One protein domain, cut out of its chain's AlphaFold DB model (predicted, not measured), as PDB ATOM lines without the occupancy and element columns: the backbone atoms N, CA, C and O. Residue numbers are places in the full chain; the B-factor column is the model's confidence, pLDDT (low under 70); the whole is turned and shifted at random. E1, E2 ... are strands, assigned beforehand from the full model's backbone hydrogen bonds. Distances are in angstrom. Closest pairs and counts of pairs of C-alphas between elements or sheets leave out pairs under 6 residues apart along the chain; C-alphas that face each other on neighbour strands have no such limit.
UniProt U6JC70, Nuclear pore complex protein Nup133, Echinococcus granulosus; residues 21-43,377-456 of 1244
ATOM      1  N   GLY A  21      24.325 -33.869 -39.883       51.12
ATOM      2  CA  GLY A  21      24.730 -32.844 -38.908       51.12
ATOM      3  C   GLY A  21      26.116 -32.974 -38.251       51.12
ATOM      4  O   GLY A  21      26.384 -33.907 -37.506       51.12
ATOM      5  N   THR A  22      26.927 -31.917 -38.383       58.69
ATOM      6  CA  THR A  22      28.026 -31.457 -37.493       58.69
ATOM      7  C   THR A  22      29.299 -32.284 -37.279       58.69
ATOM      8  O   THR A  22      30.351 -31.674 -37.089       58.69
ATOM      9  N   PHE A  23      29.250 -33.612 -37.225       66.81
ATOM     10  CA  PHE A  23      30.427 -34.454 -36.964       66.81
ATOM     11  C   PHE A  23      30.188 -35.888 -37.446       66.81
ATOM     12  O   PHE A  23      29.051 -36.362 -37.505       66.81
ATOM     13  N   THR A  24      31.261 -36.603 -37.773       74.81
ATOM     14  CA  THR A  24      31.240 -38.040 -38.052       74.81
ATOM     15  C   THR A  24      31.467 -38.793 -36.743       74.81
ATOM     16  O   THR A  24      32.521 -38.703 -36.120       74.81
ATOM     17  N   TYR A  25      30.448 -39.526 -36.290       79.00
ATOM     18  CA  TYR A  25      30.547 -40.413 -35.129       79.00
ATOM     19  C   TYR A  25      30.544 -41.864 -35.582       79.00
ATOM     20  O   TYR A  25      29.616 -42.318 -36.251       79.00
ATOM     21  N   THR A  26      31.580 -42.586 -35.182       75.69
ATOM     22  CA  THR A  26      31.702 -44.026 -35.372       75.69
ATOM     23  C   THR A  26      31.901 -44.665 -34.010       75.69
ATOM     24  O   THR A  26      32.669 -44.183 -33.181       75.69
ATOM     25  N   SER A  27      31.168 -45.734 -33.730       76.06
ATOM     26  CA  SER A  27      31.243 -46.406 -32.438       76.06
ATOM     27  C   SER A  27      30.994 -47.883 -32.604       76.06
ATOM     28  O   SER A  27      30.144 -48.301 -33.395       76.06
ATOM     29  N   ASN A  28      31.737 -48.680 -31.842       70.00
ATOM     30  CA  ASN A  28      31.462 -50.092 -31.728       70.00
ATOM     31  C   ASN A  28      30.075 -50.267 -31.105       70.00
ATOM     32  O   ASN A  28      29.817 -49.866 -29.970       70.00
ATOM     33  N   SER A  29      29.174 -50.928 -31.824       61.97
ATOM     34  CA  SER A  29      27.795 -51.142 -31.384       61.97
ATOM     35  C   SER A  29      27.656 -51.847 -30.036       61.97
ATOM     36  O   SER A  29      26.583 -51.787 -29.434       61.97
ATOM     37  N   ARG A  30      28.690 -52.575 -29.595       64.94
ATOM     38  CA  ARG A  30      28.705 -53.274 -28.305       64.94
ATOM     39  C   ARG A  30      29.007 -52.352 -27.125       64.94
ATOM     40  O   ARG A  30      28.651 -52.685 -26.002       64.94
ATOM     41  N   ALA A  31      29.609 -51.195 -27.387       67.50
ATOM     42  CA  ALA A  31      29.969 -50.229 -26.364       67.50
ATOM     43  C   ALA A  31      28.776 -49.403 -25.868       67.50
ATOM     44  O   ALA A  31      28.874 -48.747 -24.839       67.50
ATOM     45  N   LEU A  32      27.637 -49.409 -26.569       71.69
ATOM     46  CA  LEU A  32      26.460 -48.626 -26.169       71.69
ATOM     47  C   LEU A  32      26.782 -47.147 -25.896       71.69
ATOM     48  O   LEU A  32      26.215 -46.549 -24.988       71.69
ATOM     49  N   LEU A  33      27.722 -46.560 -26.631       77.06
ATOM     50  CA  LEU A  33      28.033 -45.142 -26.504       77.06
ATOM     51  C   LEU A  33      27.210 -44.367 -27.524       77.06
ATOM     52  O   LEU A  33      27.095 -44.777 -28.681       77.06
ATOM     53  N   ASN A  34      26.695 -43.213 -27.124       77.19
ATOM     54  CA  ASN A  34      25.992 -42.307 -28.018       77.19
ATOM     55  C   ASN A  34      26.319 -40.858 -27.677       77.19
ATOM     56  O   ASN A  34      26.644 -40.528 -26.536       77.19
ATOM     57  N   VAL A  35      26.243 -39.995 -28.682       78.94
ATOM     58  CA  VAL A  35      26.503 -38.569 -28.547       78.94
ATOM     59  C   VAL A  35      25.170 -37.843 -28.419       78.94
ATOM     60  O   VAL A  35      24.337 -37.863 -29.321       78.94
ATOM     61  N   ARG A  36      24.960 -37.177 -27.284       77.94
ATOM     62  CA  ARG A  36      23.786 -36.339 -27.025       77.94
ATOM     63  C   ARG A  36      24.180 -34.871 -27.063       77.94
ATOM     64  O   ARG A  36      25.209 -34.488 -26.518       77.94
ATOM     65  N   ASN A  37      23.345 -34.036 -27.670       77.06
ATOM     66  CA  ASN A  37      23.491 -32.587 -27.564       77.06
ATOM     67  C   ASN A  37      22.901 -32.127 -26.219       77.06
ATOM     68  O   ASN A  37      21.707 -32.322 -25.986       77.06
ATOM     69  N   LEU A  38      23.731 -31.575 -25.328       73.00
ATOM     70  CA  LEU A  38      23.285 -31.055 -24.029       73.00
ATOM     71  C   LEU A  38      22.855 -29.593 -24.121       73.00
ATOM     72  O   LEU A  38      21.861 -29.201 -23.513       73.00
ATOM     73  N   VAL A  39      23.611 -28.785 -24.864       72.75
ATOM     74  CA  VAL A  39      23.362 -27.352 -25.023       72.75
ATOM     75  C   VAL A  39      23.474 -27.022 -26.499       72.75
ATOM     76  O   VAL A  39      24.567 -27.067 -27.049       72.75
ATOM     77  N   ALA A  40      22.352 -26.667 -27.126       65.69
ATOM     78  CA  ALA A  40      22.281 -26.466 -28.572       65.69
ATOM     79  C   ALA A  40      23.012 -25.205 -29.071       65.69
ATOM     80  O   ALA A  40      23.452 -25.172 -30.218       65.69
ATOM     81  N   THR A  41      23.142 -24.171 -28.234       70.69
ATOM     82  CA  THR A  41      23.804 -22.905 -28.590       70.69
ATOM     83  C   THR A  41      24.642 -22.383 -27.432       70.69
ATOM     84  O   THR A  41      24.179 -22.353 -26.292       70.69
ATOM     85  N   LEU A  42      25.867 -21.943 -27.726       76.25
ATOM     86  CA  LEU A  42      26.715 -21.253 -26.755       76.25
ATOM     87  C   LEU A  42      26.114 -19.881 -26.376       76.25
ATOM     88  O   LEU A  42      25.308 -19.335 -27.134       76.25
ATOM     89  N   PRO A  43      26.497 -19.297 -25.225       78.94
ATOM     90  CA  PRO A  43      26.126 -17.925 -24.889       78.94
ATOM     91  C   PRO A  43      26.523 -16.934 -25.995       78.94
ATOM     92  O   PRO A  43      27.566 -17.086 -26.634       78.94
ATOM     93  N   PHE A 377      48.928 -35.063 -28.742       82.06
ATOM     94  CA  PHE A 377      47.739 -35.721 -28.201       82.06
ATOM     95  C   PHE A 377      47.481 -35.270 -26.769       82.06
ATOM     96  O   PHE A 377      48.394 -35.230 -25.948       82.06
ATOM     97  N   GLN A 378      46.214 -35.019 -26.456       84.25
ATOM     98  CA  GLN A 378      45.755 -34.766 -25.098       84.25
ATOM     99  C   GLN A 378      44.969 -35.970 -24.571       84.25
ATOM    100  O   GLN A 378      44.051 -36.453 -25.232       84.25
ATOM    101  N   LEU A 379      45.317 -36.424 -23.367       86.00
ATOM    102  CA  LEU A 379      44.693 -37.549 -22.679       86.00
ATOM    103  C   LEU A 379      43.735 -37.057 -21.586       86.00
ATOM    104  O   LEU A 379      44.064 -36.175 -20.782       86.00
ATOM    105  N   ILE A 380      42.540 -37.647 -21.549       85.38
ATOM    106  CA  ILE A 380      41.502 -37.360 -20.554       85.38
ATOM    107  C   ILE A 380      40.845 -38.673 -20.130       85.38
ATOM    108  O   ILE A 380      40.332 -39.401 -20.974       85.38
ATOM    109  N   ALA A 381      40.826 -38.974 -18.833       82.75
ATOM    110  CA  ALA A 381      40.106 -40.131 -18.303       82.75
ATOM    111  C   ALA A 381      38.664 -39.785 -17.922       82.75
ATOM    112  O   ALA A 381      38.388 -38.674 -17.470       82.75
ATOM    113  N   SER A 382      37.754 -40.751 -18.069       80.69
ATOM    114  CA  SER A 382      36.411 -40.659 -17.491       80.69
ATOM    115  C   SER A 382      36.474 -40.782 -15.965       80.69
ATOM    116  O   SER A 382      37.057 -41.743 -15.454       80.69
ATOM    117  N   LEU A 383      35.838 -39.863 -15.239       71.19
ATOM    118  CA  LEU A 383      35.711 -39.944 -13.780       71.19
ATOM    119  C   LEU A 383      34.651 -40.990 -13.361       71.19
ATOM    120  O   LEU A 383      33.560 -41.010 -13.935       71.19
ATOM    121  N   PRO A 384      34.914 -41.835 -12.343       61.97
ATOM    122  CA  PRO A 384      33.934 -42.769 -11.803       61.97
ATOM    123  C   PRO A 384      32.851 -41.986 -11.051       61.97
ATOM    124  O   PRO A 384      33.120 -41.331 -10.044       61.97
ATOM    125  N   GLY A 385      31.629 -42.030 -11.578       56.78
ATOM    126  CA  GLY A 385      30.454 -41.365 -11.024       56.78
ATOM    127  C   GLY A 385      29.381 -42.336 -10.527       56.78
ATOM    128  O   GLY A 385      29.559 -43.550 -10.557       56.78
ATOM    129  N   VAL A 386      28.224 -41.797 -10.125       47.94
ATOM    130  CA  VAL A 386      27.037 -42.575  -9.686       47.94
ATOM    131  C   VAL A 386      26.504 -43.502 -10.799       47.94
ATOM    132  O   VAL A 386      25.843 -44.501 -10.523       47.94
ATOM    133  N   HIS A 387      26.842 -43.206 -12.057       53.19
ATOM    134  CA  HIS A 387      26.546 -44.013 -13.241       53.19
ATOM    135  C   HIS A 387      27.834 -44.322 -14.021       53.19
ATOM    136  O   HIS A 387      27.977 -43.936 -15.181       53.19
ATOM    137  N   ALA A 388      28.804 -44.960 -13.363       61.28
ATOM    138  CA  ALA A 388      30.062 -45.353 -13.989       61.28
ATOM    139  C   ALA A 388      29.837 -46.350 -15.138       61.28
ATOM    140  O   ALA A 388      29.050 -47.294 -15.041       61.28
ATOM    141  N   TYR A 389      30.542 -46.112 -16.243       72.31
ATOM    142  CA  TYR A 389      30.620 -47.061 -17.342       72.31
ATOM    143  C   TYR A 389      31.394 -48.316 -16.879       72.31
ATOM    144  O   TYR A 389      32.312 -48.181 -16.069       72.31
ATOM    145  N   PRO A 390      31.066 -49.526 -17.371       69.62
ATOM    146  CA  PRO A 390      31.613 -50.786 -16.847       69.62
ATOM    147  C   PRO A 390      33.139 -50.928 -16.934       69.62
ATOM    148  O   PRO A 390      33.723 -51.730 -16.210       69.62
ATOM    149  N   CYS A 391      33.787 -50.169 -17.818       73.62
ATOM    150  CA  CYS A 391      35.239 -50.099 -17.951       73.62
ATOM    151  C   CYS A 391      35.718 -48.639 -17.957       73.62
ATOM    152  O   CYS A 391      34.962 -47.710 -18.250       73.62
ATOM    153  N   ILE A 392      36.990 -48.421 -17.613       77.06
ATOM    154  CA  ILE A 392      37.589 -47.082 -17.651       77.06
ATOM    155  C   ILE A 392      37.850 -46.729 -19.115       77.06
ATOM    156  O   ILE A 392      38.626 -47.409 -19.793       77.06
ATOM    157  N   LEU A 393      37.217 -45.658 -19.586       83.88
ATOM    158  CA  LEU A 393      37.438 -45.126 -20.924       83.88
ATOM    159  C   LEU A 393      38.359 -43.908 -20.862       83.88
ATOM    160  O   LEU A 393      38.294 -43.092 -19.938       83.88
ATOM    161  N   LEU A 394      39.208 -43.776 -21.876       85.31
ATOM    162  CA  LEU A 394      40.112 -42.648 -22.057       85.31
ATOM    163  C   LEU A 394      39.793 -41.967 -23.387       85.31
ATOM    164  O   LEU A 394      39.656 -42.632 -24.409       85.31
ATOM    165  N   ALA A 395      39.690 -40.642 -23.386       86.94
ATOM    166  CA  ALA A 395      39.591 -39.840 -24.594       86.94
ATOM    167  C   ALA A 395      40.984 -39.323 -24.980       86.94
ATOM    168  O   ALA A 395      41.633 -38.608 -24.212       86.94
ATOM    169  N   LEU A 396      41.426 -39.694 -26.177       86.75
ATOM    170  CA  LEU A 396      42.637 -39.228 -26.840       86.75
ATOM    171  C   LEU A 396      42.242 -38.211 -27.903       86.75
ATOM    172  O   LEU A 396      41.596 -38.549 -28.894       86.75
ATOM    173  N   VAL A 397      42.624 -36.959 -27.689       84.44
ATOM    174  CA  VAL A 397      42.281 -35.847 -28.576       84.44
ATOM    175  C   VAL A 397      43.512 -35.468 -29.373       84.44
ATOM    176  O   VAL A 397      44.511 -35.050 -28.787       84.44
ATOM    177  N   SER A 398      43.448 -35.581 -30.697       83.25
ATOM    178  CA  SER A 398      44.486 -35.017 -31.553       83.25
ATOM    179  C   SER A 398      44.187 -33.541 -31.798       83.25
ATOM    180  O   SER A 398      43.150 -33.199 -32.368       83.25
ATOM    181  N   ARG A 399      45.088 -32.658 -31.356       72.69
ATOM    182  CA  ARG A 399      44.902 -31.203 -31.499       72.69
ATOM    183  C   ARG A 399      45.011 -30.740 -32.949       72.69
ATOM    184  O   ARG A 399      44.294 -29.829 -33.343       72.69
ATOM    185  N   ASP A 400      45.845 -31.415 -33.735       69.88
ATOM    186  CA  ASP A 400      46.099 -31.063 -35.133       69.88
ATOM    187  C   ASP A 400      44.916 -31.417 -36.049       69.88
ATOM    188  O   ASP A 400      44.607 -30.682 -36.984       69.88
ATOM    189  N   THR A 401      44.254 -32.552 -35.793       73.31
ATOM    190  CA  THR A 401      43.178 -33.067 -36.656       73.31
ATOM    191  C   THR A 401      41.778 -32.819 -36.099       73.31
ATOM    192  O   THR A 401      40.806 -32.929 -36.839       73.31
ATOM    193  N   GLY A 402      41.647 -32.498 -34.806       74.50
ATOM    194  CA  GLY A 402      40.349 -32.347 -34.142       74.50
ATOM    195  C   GLY A 402      39.582 -33.663 -33.972       74.50
ATOM    196  O   GLY A 402      38.395 -33.638 -33.644       74.50
ATOM    197  N   VAL A 403      40.238 -34.807 -34.190       83.25
ATOM    198  CA  VAL A 403      39.654 -36.142 -34.016       83.25
ATOM    199  C   VAL A 403      39.815 -36.591 -32.566       83.25
ATOM    200  O   VAL A 403      40.893 -36.470 -31.974       83.25
ATOM    201  N   VAL A 404      38.742 -37.139 -31.999       86.06
ATOM    202  CA  VAL A 404      38.740 -37.754 -30.671       86.06
ATOM    203  C   VAL A 404      38.585 -39.260 -30.801       86.06
ATOM    204  O   VAL A 404      37.579 -39.744 -31.319       86.06
ATOM    205  N   HIS A 405      39.547 -39.996 -30.256       86.00
ATOM    206  CA  HIS A 405      39.488 -41.444 -30.108       86.00
ATOM    207  C   HIS A 405      39.155 -41.787 -28.656       86.00
ATOM    208  O   HIS A 405      39.879 -41.406 -27.741       86.00
ATOM    209  N   ILE A 406      38.062 -42.506 -28.430       86.94
ATOM    210  CA  ILE A 406      37.714 -43.054 -27.118       86.94
ATOM    211  C   ILE A 406      38.228 -44.486 -27.077       86.94
ATOM    212  O   ILE A 406      37.758 -45.330 -27.840       86.94
ATOM    213  N   VAL A 407      39.177 -44.755 -26.187       84.00
ATOM    214  CA  VAL A 407      39.838 -46.054 -26.037       84.00
ATOM    215  C   VAL A 407      39.524 -46.687 -24.685       84.00
ATOM    216  O   VAL A 407      39.321 -45.996 -23.686       84.00
ATOM    217  N   GLU A 408      39.495 -48.015 -24.649       82.25
ATOM    218  CA  GLU A 408      39.474 -48.777 -23.401       82.25
ATOM    219  C   GLU A 408      40.858 -48.723 -22.741       82.25
ATOM    220  O   GLU A 408      41.867 -49.025 -23.376       82.25
ATOM    221  N   ALA A 409      40.920 -48.363 -21.457       76.44
ATOM    222  CA  ALA A 409      42.191 -48.131 -20.771       76.44
ATOM    223  C   ALA A 409      43.068 -49.393 -20.640       76.44
ATOM    224  O   ALA A 409      44.292 -49.300 -20.706       76.44
ATOM    225  N   LEU A 410      42.451 -50.569 -20.454       71.75
ATOM    226  CA  LEU A 410      43.179 -51.830 -20.276       71.75
ATOM    227  C   LEU A 410      43.774 -52.374 -21.571       71.75
ATOM    228  O   LEU A 410      44.898 -52.848 -21.558       71.75
ATOM    229  N   THR A 411      43.031 -52.320 -22.672       70.88
ATOM    230  CA  THR A 411      43.448 -52.950 -23.932       70.88
ATOM    231  C   THR A 411      44.071 -51.950 -24.904       70.88
ATOM    232  O   THR A 411      44.784 -52.333 -25.826       70.88
ATOM    233  N   GLY A 412      43.786 -50.654 -24.733       70.12
ATOM    234  CA  GLY A 412      44.104 -49.615 -25.710       70.12
ATOM    235  C   GLY A 412      43.229 -49.672 -26.970       70.12
ATOM    236  O   GLY A 412      43.467 -48.917 -27.912       70.12
ATOM    237  N   HIS A 413      42.211 -50.541 -27.026       76.00
ATOM    238  CA  HIS A 413      41.343 -50.649 -28.196       76.00
ATOM    239  C   HIS A 413      40.454 -49.415 -28.357       76.00
ATOM    240  O   HIS A 413      39.783 -48.984 -27.419       76.00
ATOM    241  N   CYS A 414      40.402 -48.878 -29.580       78.62
ATOM    242  CA  CYS A 414      39.505 -47.785 -29.940       78.62
ATOM    243  C   CYS A 414      38.053 -48.276 -29.978       78.62
ATOM    244  O   CYS A 414      37.671 -49.106 -30.801       78.62
ATOM    245  N   VAL A 415      37.245 -47.748 -29.062       80.31
ATOM    246  CA  VAL A 415      35.830 -48.077 -28.873       80.31
ATOM    247  C   VAL A 415      34.944 -47.191 -29.747       80.31
ATOM    248  O   VAL A 415      33.966 -47.665 -30.326       80.31
ATOM    249  N   SER A 416      35.280 -45.904 -29.852       83.75
ATOM    250  CA  SER A 416      34.583 -44.962 -30.729       83.75
ATOM    251  C   SER A 416      35.503 -43.840 -31.195       83.75
ATOM    252  O   SER A 416      36.471 -43.502 -30.517       83.75
ATOM    253  N   GLN A 417      35.193 -43.274 -32.354       86.12
ATOM    254  CA  GLN A 417      35.908 -42.158 -32.948       86.12
ATOM    255  C   GLN A 417      34.907 -41.078 -33.361       86.12
ATOM    256  O   GLN A 417      33.890 -41.354 -34.006       86.12
ATOM    257  N   ILE A 418      35.207 -39.844 -32.967       85.44
ATOM    258  CA  ILE A 418      34.427 -38.652 -33.285       85.44
ATOM    259  C   ILE A 418      35.332 -37.707 -34.065       85.44
ATOM    260  O   ILE A 418      36.389 -37.316 -33.574       85.44
ATOM    261  N   GLU A 419      34.914 -37.318 -35.258       84.56
ATOM    262  CA  GLU A 419      35.623 -36.354 -36.092       84.56
ATOM    263  C   GLU A 419      34.706 -35.153 -36.359       84.56
ATOM    264  O   GLU A 419      33.585 -35.279 -36.854       84.56
ATOM    265  N   PHE A 420      35.162 -33.971 -35.945       78.75
ATOM    266  CA  PHE A 420      34.395 -32.731 -36.046       78.75
ATOM    267  C   PHE A 420      34.661 -32.035 -37.385       78.75
ATOM    268  O   PHE A 420      35.804 -31.950 -37.833       78.75
ATOM    269  N   GLU A 421      33.618 -31.485 -38.016       72.75
ATOM    270  CA  GLU A 421      33.783 -30.675 -39.230       72.75
ATOM    271  C   GLU A 421      34.591 -29.397 -38.940       72.75
ATOM    272  O   GLU A 421      34.415 -28.755 -37.902       72.75
ATOM    273  N   GLN A 422      35.413 -28.962 -39.902       68.81
ATOM    274  CA  GLN A 422      36.260 -27.765 -39.770       68.81
ATOM    275  C   GLN A 422      35.470 -26.490 -39.419       68.81
ATOM    276  O   GLN A 422      35.974 -25.618 -38.716       68.81
ATOM    277  N   THR A 423      34.217 -26.380 -39.873       61.34
ATOM    278  CA  THR A 423      33.337 -25.231 -39.603       61.34
ATOM    279  C   THR A 423      32.840 -25.165 -38.158       61.34
ATOM    280  O   THR A 423      32.515 -24.087 -37.666       61.34
ATOM    281  N   SER A 424      32.795 -26.297 -37.458       70.56
ATOM    282  CA  SER A 424      32.418 -26.399 -36.047       70.56
ATOM    283  C   SER A 424      33.504 -27.142 -35.277       70.56
ATOM    284  O   SER A 424      33.234 -28.159 -34.639       70.56
ATOM    285  N   SER A 425      34.732 -26.619 -35.361       75.62
ATOM    286  CA  SER A 425      35.907 -27.219 -34.738       75.62
ATOM    287  C   SER A 425      35.733 -27.417 -33.230       75.62
ATOM    288  O   SER A 425      35.027 -26.672 -32.535       75.62
ATOM    289  N   LEU A 426      36.379 -28.469 -32.735       78.44
ATOM    290  CA  LEU A 426      36.438 -28.808 -31.323       78.44
ATOM    291  C   LEU A 426      37.304 -27.781 -30.584       78.44
ATOM    292  O   LEU A 426      38.481 -27.631 -30.893       78.44
ATOM    293  N   LEU A 427      36.726 -27.089 -29.601       76.00
ATOM    294  CA  LEU A 427      37.460 -26.158 -28.736       76.00
ATOM    295  C   LEU A 427      38.129 -26.883 -27.566       76.00
ATOM    296  O   LEU A 427      39.195 -26.489 -27.108       76.00
ATOM    297  N   GLY A 428      37.495 -27.939 -27.058       74.19
ATOM    298  CA  GLY A 428      38.041 -28.710 -25.952       74.19
ATOM    299  C   GLY A 428      37.186 -29.909 -25.575       74.19
ATOM    300  O   GLY A 428      35.977 -29.946 -25.822       74.19
ATOM    301  N   VAL A 429      37.845 -30.885 -24.952       79.62
ATOM    302  CA  VAL A 429      37.226 -32.076 -24.365       79.62
ATOM    303  C   VAL A 429      37.457 -32.050 -22.869       79.62
ATOM    304  O   VAL A 429      38.501 -31.596 -22.401       79.62
ATOM    305  N   ILE A 430      36.475 -32.531 -22.117       76.19
ATOM    306  CA  ILE A 430      36.508 -32.536 -20.660       76.19
ATOM    307  C   ILE A 430      35.864 -33.831 -20.153       76.19
ATOM    308  O   ILE A 430      34.914 -34.328 -20.761       76.19
ATOM    309  N   SER A 431      36.347 -34.375 -19.033       76.88
ATOM    310  CA  SER A 431      35.595 -35.393 -18.292       76.88
ATOM    311  C   SER A 431      34.302 -34.786 -17.762       76.88
ATOM    312  O   SER A 431      34.290 -33.668 -17.243       76.88
ATOM    313  N   ALA A 432      33.220 -35.547 -17.851       74.25
ATOM    314  CA  ALA A 432      31.981 -35.190 -17.189       74.25
ATOM    315  C   ALA A 432      32.129 -35.270 -15.653       74.25
ATOM    316  O   ALA A 432      32.970 -36.025 -15.149       74.25
ATOM    317  N   PRO A 433      31.329 -34.495 -14.898       69.31
ATOM    318  CA  PRO A 433      31.331 -34.540 -13.440       69.31
ATOM    319  C   PRO A 433      30.748 -35.867 -12.916       69.31
ATOM    320  O   PRO A 433      29.859 -36.435 -13.553       69.31
ATOM    321  N   PRO A 434      31.159 -36.334 -11.718       65.56
ATOM    322  CA  PRO A 434      30.774 -37.648 -11.175       65.56
ATOM    323  C   PRO A 434      29.266 -37.804 -10.899       65.56
ATOM    324  O   PRO A 434      28.769 -38.919 -10.747       65.56
ATOM    325  N   ASN A 435      28.522 -36.698 -10.849       62.94
ATOM    326  CA  ASN A 435      27.071 -36.700 -10.652       62.94
ATOM    327  C   ASN A 435      26.286 -36.754 -11.980       62.94
ATOM    328  O   ASN A 435      25.058 -36.773 -11.958       62.94
ATOM    329  N   SER A 436      26.972 -36.745 -13.130       66.62
ATOM    330  CA  SER A 436      26.364 -36.793 -14.463       66.62
ATOM    331  C   SER A 436      26.324 -38.217 -15.024       66.62
ATOM    332  O   SER A 436      27.093 -39.086 -14.629       66.62
ATOM    333  N   THR A 437      25.416 -38.450 -15.974       66.38
ATOM    334  CA  THR A 437      25.356 -39.686 -16.781       66.38
ATOM    335  C   THR A 437      26.289 -39.645 -17.995       66.38
ATOM    336  O   THR A 437      26.504 -40.668 -18.643       66.38
ATOM    337  N   ALA A 438      26.821 -38.466 -18.330       74.00
ATOM    338  CA  ALA A 438      27.816 -38.305 -19.382       74.00
ATOM    339  C   ALA A 438      29.190 -38.814 -18.925       74.00
ATOM    340  O   ALA A 438      29.506 -38.761 -17.742       74.00
ATOM    341  N   LEU A 439      30.010 -39.263 -19.875       78.31
ATOM    342  CA  LEU A 439      31.407 -39.657 -19.665       78.31
ATOM    343  C   LEU A 439      32.357 -38.527 -20.065       78.31
ATOM    344  O   LEU A 439      33.227 -38.131 -19.293       78.31
ATOM    345  N   PHE A 440      32.138 -37.961 -21.254       84.75
ATOM    346  CA  PHE A 440      32.934 -36.868 -21.809       84.75
ATOM    347  C   PHE A 440      32.032 -35.759 -22.340       84.75
ATOM    348  O   PHE A 440      30.962 -36.039 -22.884       84.75
ATOM    349  N   LEU A 441      32.484 -34.516 -22.207       82.69
ATOM    350  CA  LEU A 441      31.852 -33.314 -22.740       82.69
ATOM    351  C   LEU A 441      32.750 -32.702 -23.822       82.69
ATOM    352  O   LEU A 441      33.948 -32.526 -23.609       82.69
ATOM    353  N   PHE A 442      32.155 -32.355 -24.959       84.56
ATOM    354  CA  PHE A 442      32.801 -31.729 -26.111       84.56
ATOM    355  C   PHE A 442      32.232 -30.331 -26.293       84.56
ATOM    356  O   PHE A 442      31.024 -30.173 -26.482       84.56
ATOM    357  N   VAL A 443      33.093 -29.318 -26.263       82.06
ATOM    358  CA  VAL A 443      32.700 -27.931 -26.529       82.06
ATOM    359  C   VAL A 443      33.103 -27.590 -27.956       82.06
ATOM    360  O   VAL A 443      34.278 -27.668 -28.308       82.06
ATOM    361  N   THR A 444      32.129 -27.229 -28.788       82.12
ATOM    362  CA  THR A 444      32.355 -26.884 -30.202       82.12
ATOM    363  C   THR A 444      32.291 -25.380 -30.417       82.12
ATOM    364  O   THR A 444      31.618 -24.677 -29.667       82.12
ATOM    365  N   ARG A 445      32.945 -24.877 -31.471       77.50
ATOM    366  CA  ARG A 445      33.009 -23.432 -31.744       77.50
ATOM    367  C   ARG A 445      31.651 -22.783 -32.038       77.50
ATOM    368  O   ARG A 445      31.446 -21.633 -31.673       77.50
ATOM    369  N   GLN A 446      30.733 -23.499 -32.694       72.88
ATOM    370  CA  GLN A 446      29.473 -22.920 -33.196       72.88
ATOM    371  C   GLN A 446      28.196 -23.603 -32.686       72.88
ATOM    372  O   GLN A 446      27.135 -22.987 -32.700       72.88
ATOM    373  N   ARG A 447      28.252 -24.879 -32.284       68.94
ATOM    374  CA  ARG A 447      27.052 -25.729 -32.134       68.94
ATOM    375  C   ARG A 447      26.830 -26.224 -30.700       68.94
ATOM    376  O   ARG A 447      26.060 -27.152 -30.476       68.94
ATOM    377  N   GLY A 448      27.485 -25.574 -29.734       77.69
ATOM    378  CA  GLY A 448      27.267 -25.804 -28.310       77.69
ATOM    379  C   GLY A 448      28.040 -26.991 -27.733       77.69
ATOM    380  O   GLY A 448      29.185 -27.245 -28.129       77.69
ATOM    381  N   ILE A 449      27.432 -27.661 -26.748       80.69
ATOM    382  CA  ILE A 449      28.063 -28.705 -25.928       80.69
ATOM    383  C   ILE A 449      27.430 -30.059 -26.233       80.69
ATOM    384  O   ILE A 449      26.230 -30.263 -26.023       80.69
ATOM    385  N   TYR A 450      28.264 -31.008 -26.638       81.56
ATOM    386  CA  TYR A 450      27.889 -32.403 -26.832       81.56
ATOM    387  C   TYR A 450      28.427 -33.261 -25.692       81.56
ATOM    388  O   TYR A 450      29.453 -32.948 -25.095       81.56
ATOM    389  N   ALA A 451      27.751 -34.360 -25.396       81.25
ATOM    390  CA  ALA A 451      28.154 -35.318 -24.384       81.25
ATOM    391  C   ALA A 451      28.167 -36.728 -24.954       81.25
ATOM    392  O   ALA A 451      27.207 -37.131 -25.608       81.25
ATOM    393  N   VAL A 452      29.207 -37.500 -24.651       82.88
ATOM    394  CA  VAL A 452      29.171 -38.955 -24.833       82.88
ATOM    395  C   VAL A 452      28.523 -39.563 -23.599       82.88
ATOM    396  O   VAL A 452      28.995 -39.366 -22.481       82.88
ATOM    397  N   VAL A 453      27.425 -40.277 -23.811       77.56
ATOM    398  CA  VAL A 453      26.578 -40.874 -22.776       77.56
ATOM    399  C   VAL A 453      26.371 -42.347 -23.117       77.56
ATOM    400  O   VAL A 453      26.301 -42.716 -24.291       77.56
ATOM    401  N   GLY A 454      26.236 -43.190 -22.096       73.00
ATOM    402  CA  GLY A 454      25.748 -44.553 -22.282       73.00
ATOM    403  C   GLY A 454      24.302 -44.573 -22.805       73.00
ATOM    404  O   GLY A 454      23.437 -43.873 -22.280       73.00
ATOM    405  N   GLU A 455      24.020 -45.361 -23.843       68.25
ATOM    406  CA  GLU A 455      22.681 -45.506 -24.432       68.25
ATOM    407  C   GLU A 455      21.685 -46.144 -23.468       68.25
ATOM    408  O   GLU A 455      20.504 -45.789 -23.496       68.25
ATOM    409  N   ASP A 456      22.150 -47.081 -22.635       66.44
ATOM    410  CA  ASP A 456      21.281 -47.950 -21.851       66.44
ATOM    411  C   ASP A 456      21.306 -47.615 -20.348       66.44
ATOM    412  O   ASP A 456      22.388 -47.561 -19.751       66.44
TER     413      ASP A 456
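Overview. This is residues 21 to 43 and 377 to 456 of the 1244 residues of the protein "Nuclear pore complex protein Nup133" of Echinococcus granulosus (UniProt U6JC70). Two strongly twisted sheets stand face to face as a sandwich, the five strands E1 E6 E5 E4 E3 on the four strands E2 E9 E8 E7, with the strands of one at 12 degrees to those of the other. Both sheets are antiparallel throughout, in the orders just named. The printed part has 103 residues, with no named helix and nine named strands, E1 to E9 in turn along the chain; the class is all strand. It is compact, with a radius of gyration of the C-alphas of 12.7 A, and spans 34 by 27 by 23 A.

Along the chain. The larger sheet holds E1, residues 23 to 27, from C-alpha 23 at (30.427, -34.454, -36.964); E6, 414 to 420, 17.0 A long; E5, 403 to 408; E4, 393 to 398; and E3, 377 to 381. The other holds E2, 33 to 39, 18.5 A; E9, 448 to 454, 19.8 A, ending at C-alpha 454 (25.748, -44.553, -22.282); E8, 438 to 444; and E7, 426 to 431.

Arrangement. E3 E4 E5 E6 form a meander, each strand the antiparallel neighbour of the one before; E7 E8 E9 form another. N 396 and O 405 join E4 to E5 within hydrogen-bond range at 2.8 A, as N 24 and O 419 do E1 to E6. In the other sheet N 36 and O 451 of E2 and E9 are 2.8 A apart. Between the sheets, the closest C-alphas of E3 and E7 are those of Ala 381 and Ser 431, 6.5 A. E1 and E9 are apart.

Size, cuts and confidence. The C-alphas of Pro 43 and Thr 411 are the farthest apart, 39.1 A. Residues 44 to 376 are not printed; C-alphas 43 and 377 are 28.2 A apart across the cut. The link E3 to E4 is long, 11 residues. Mean pLDDT of the printed part is 75.1; 24 residues are under 70, among them 384 to 388 and 433 to 437.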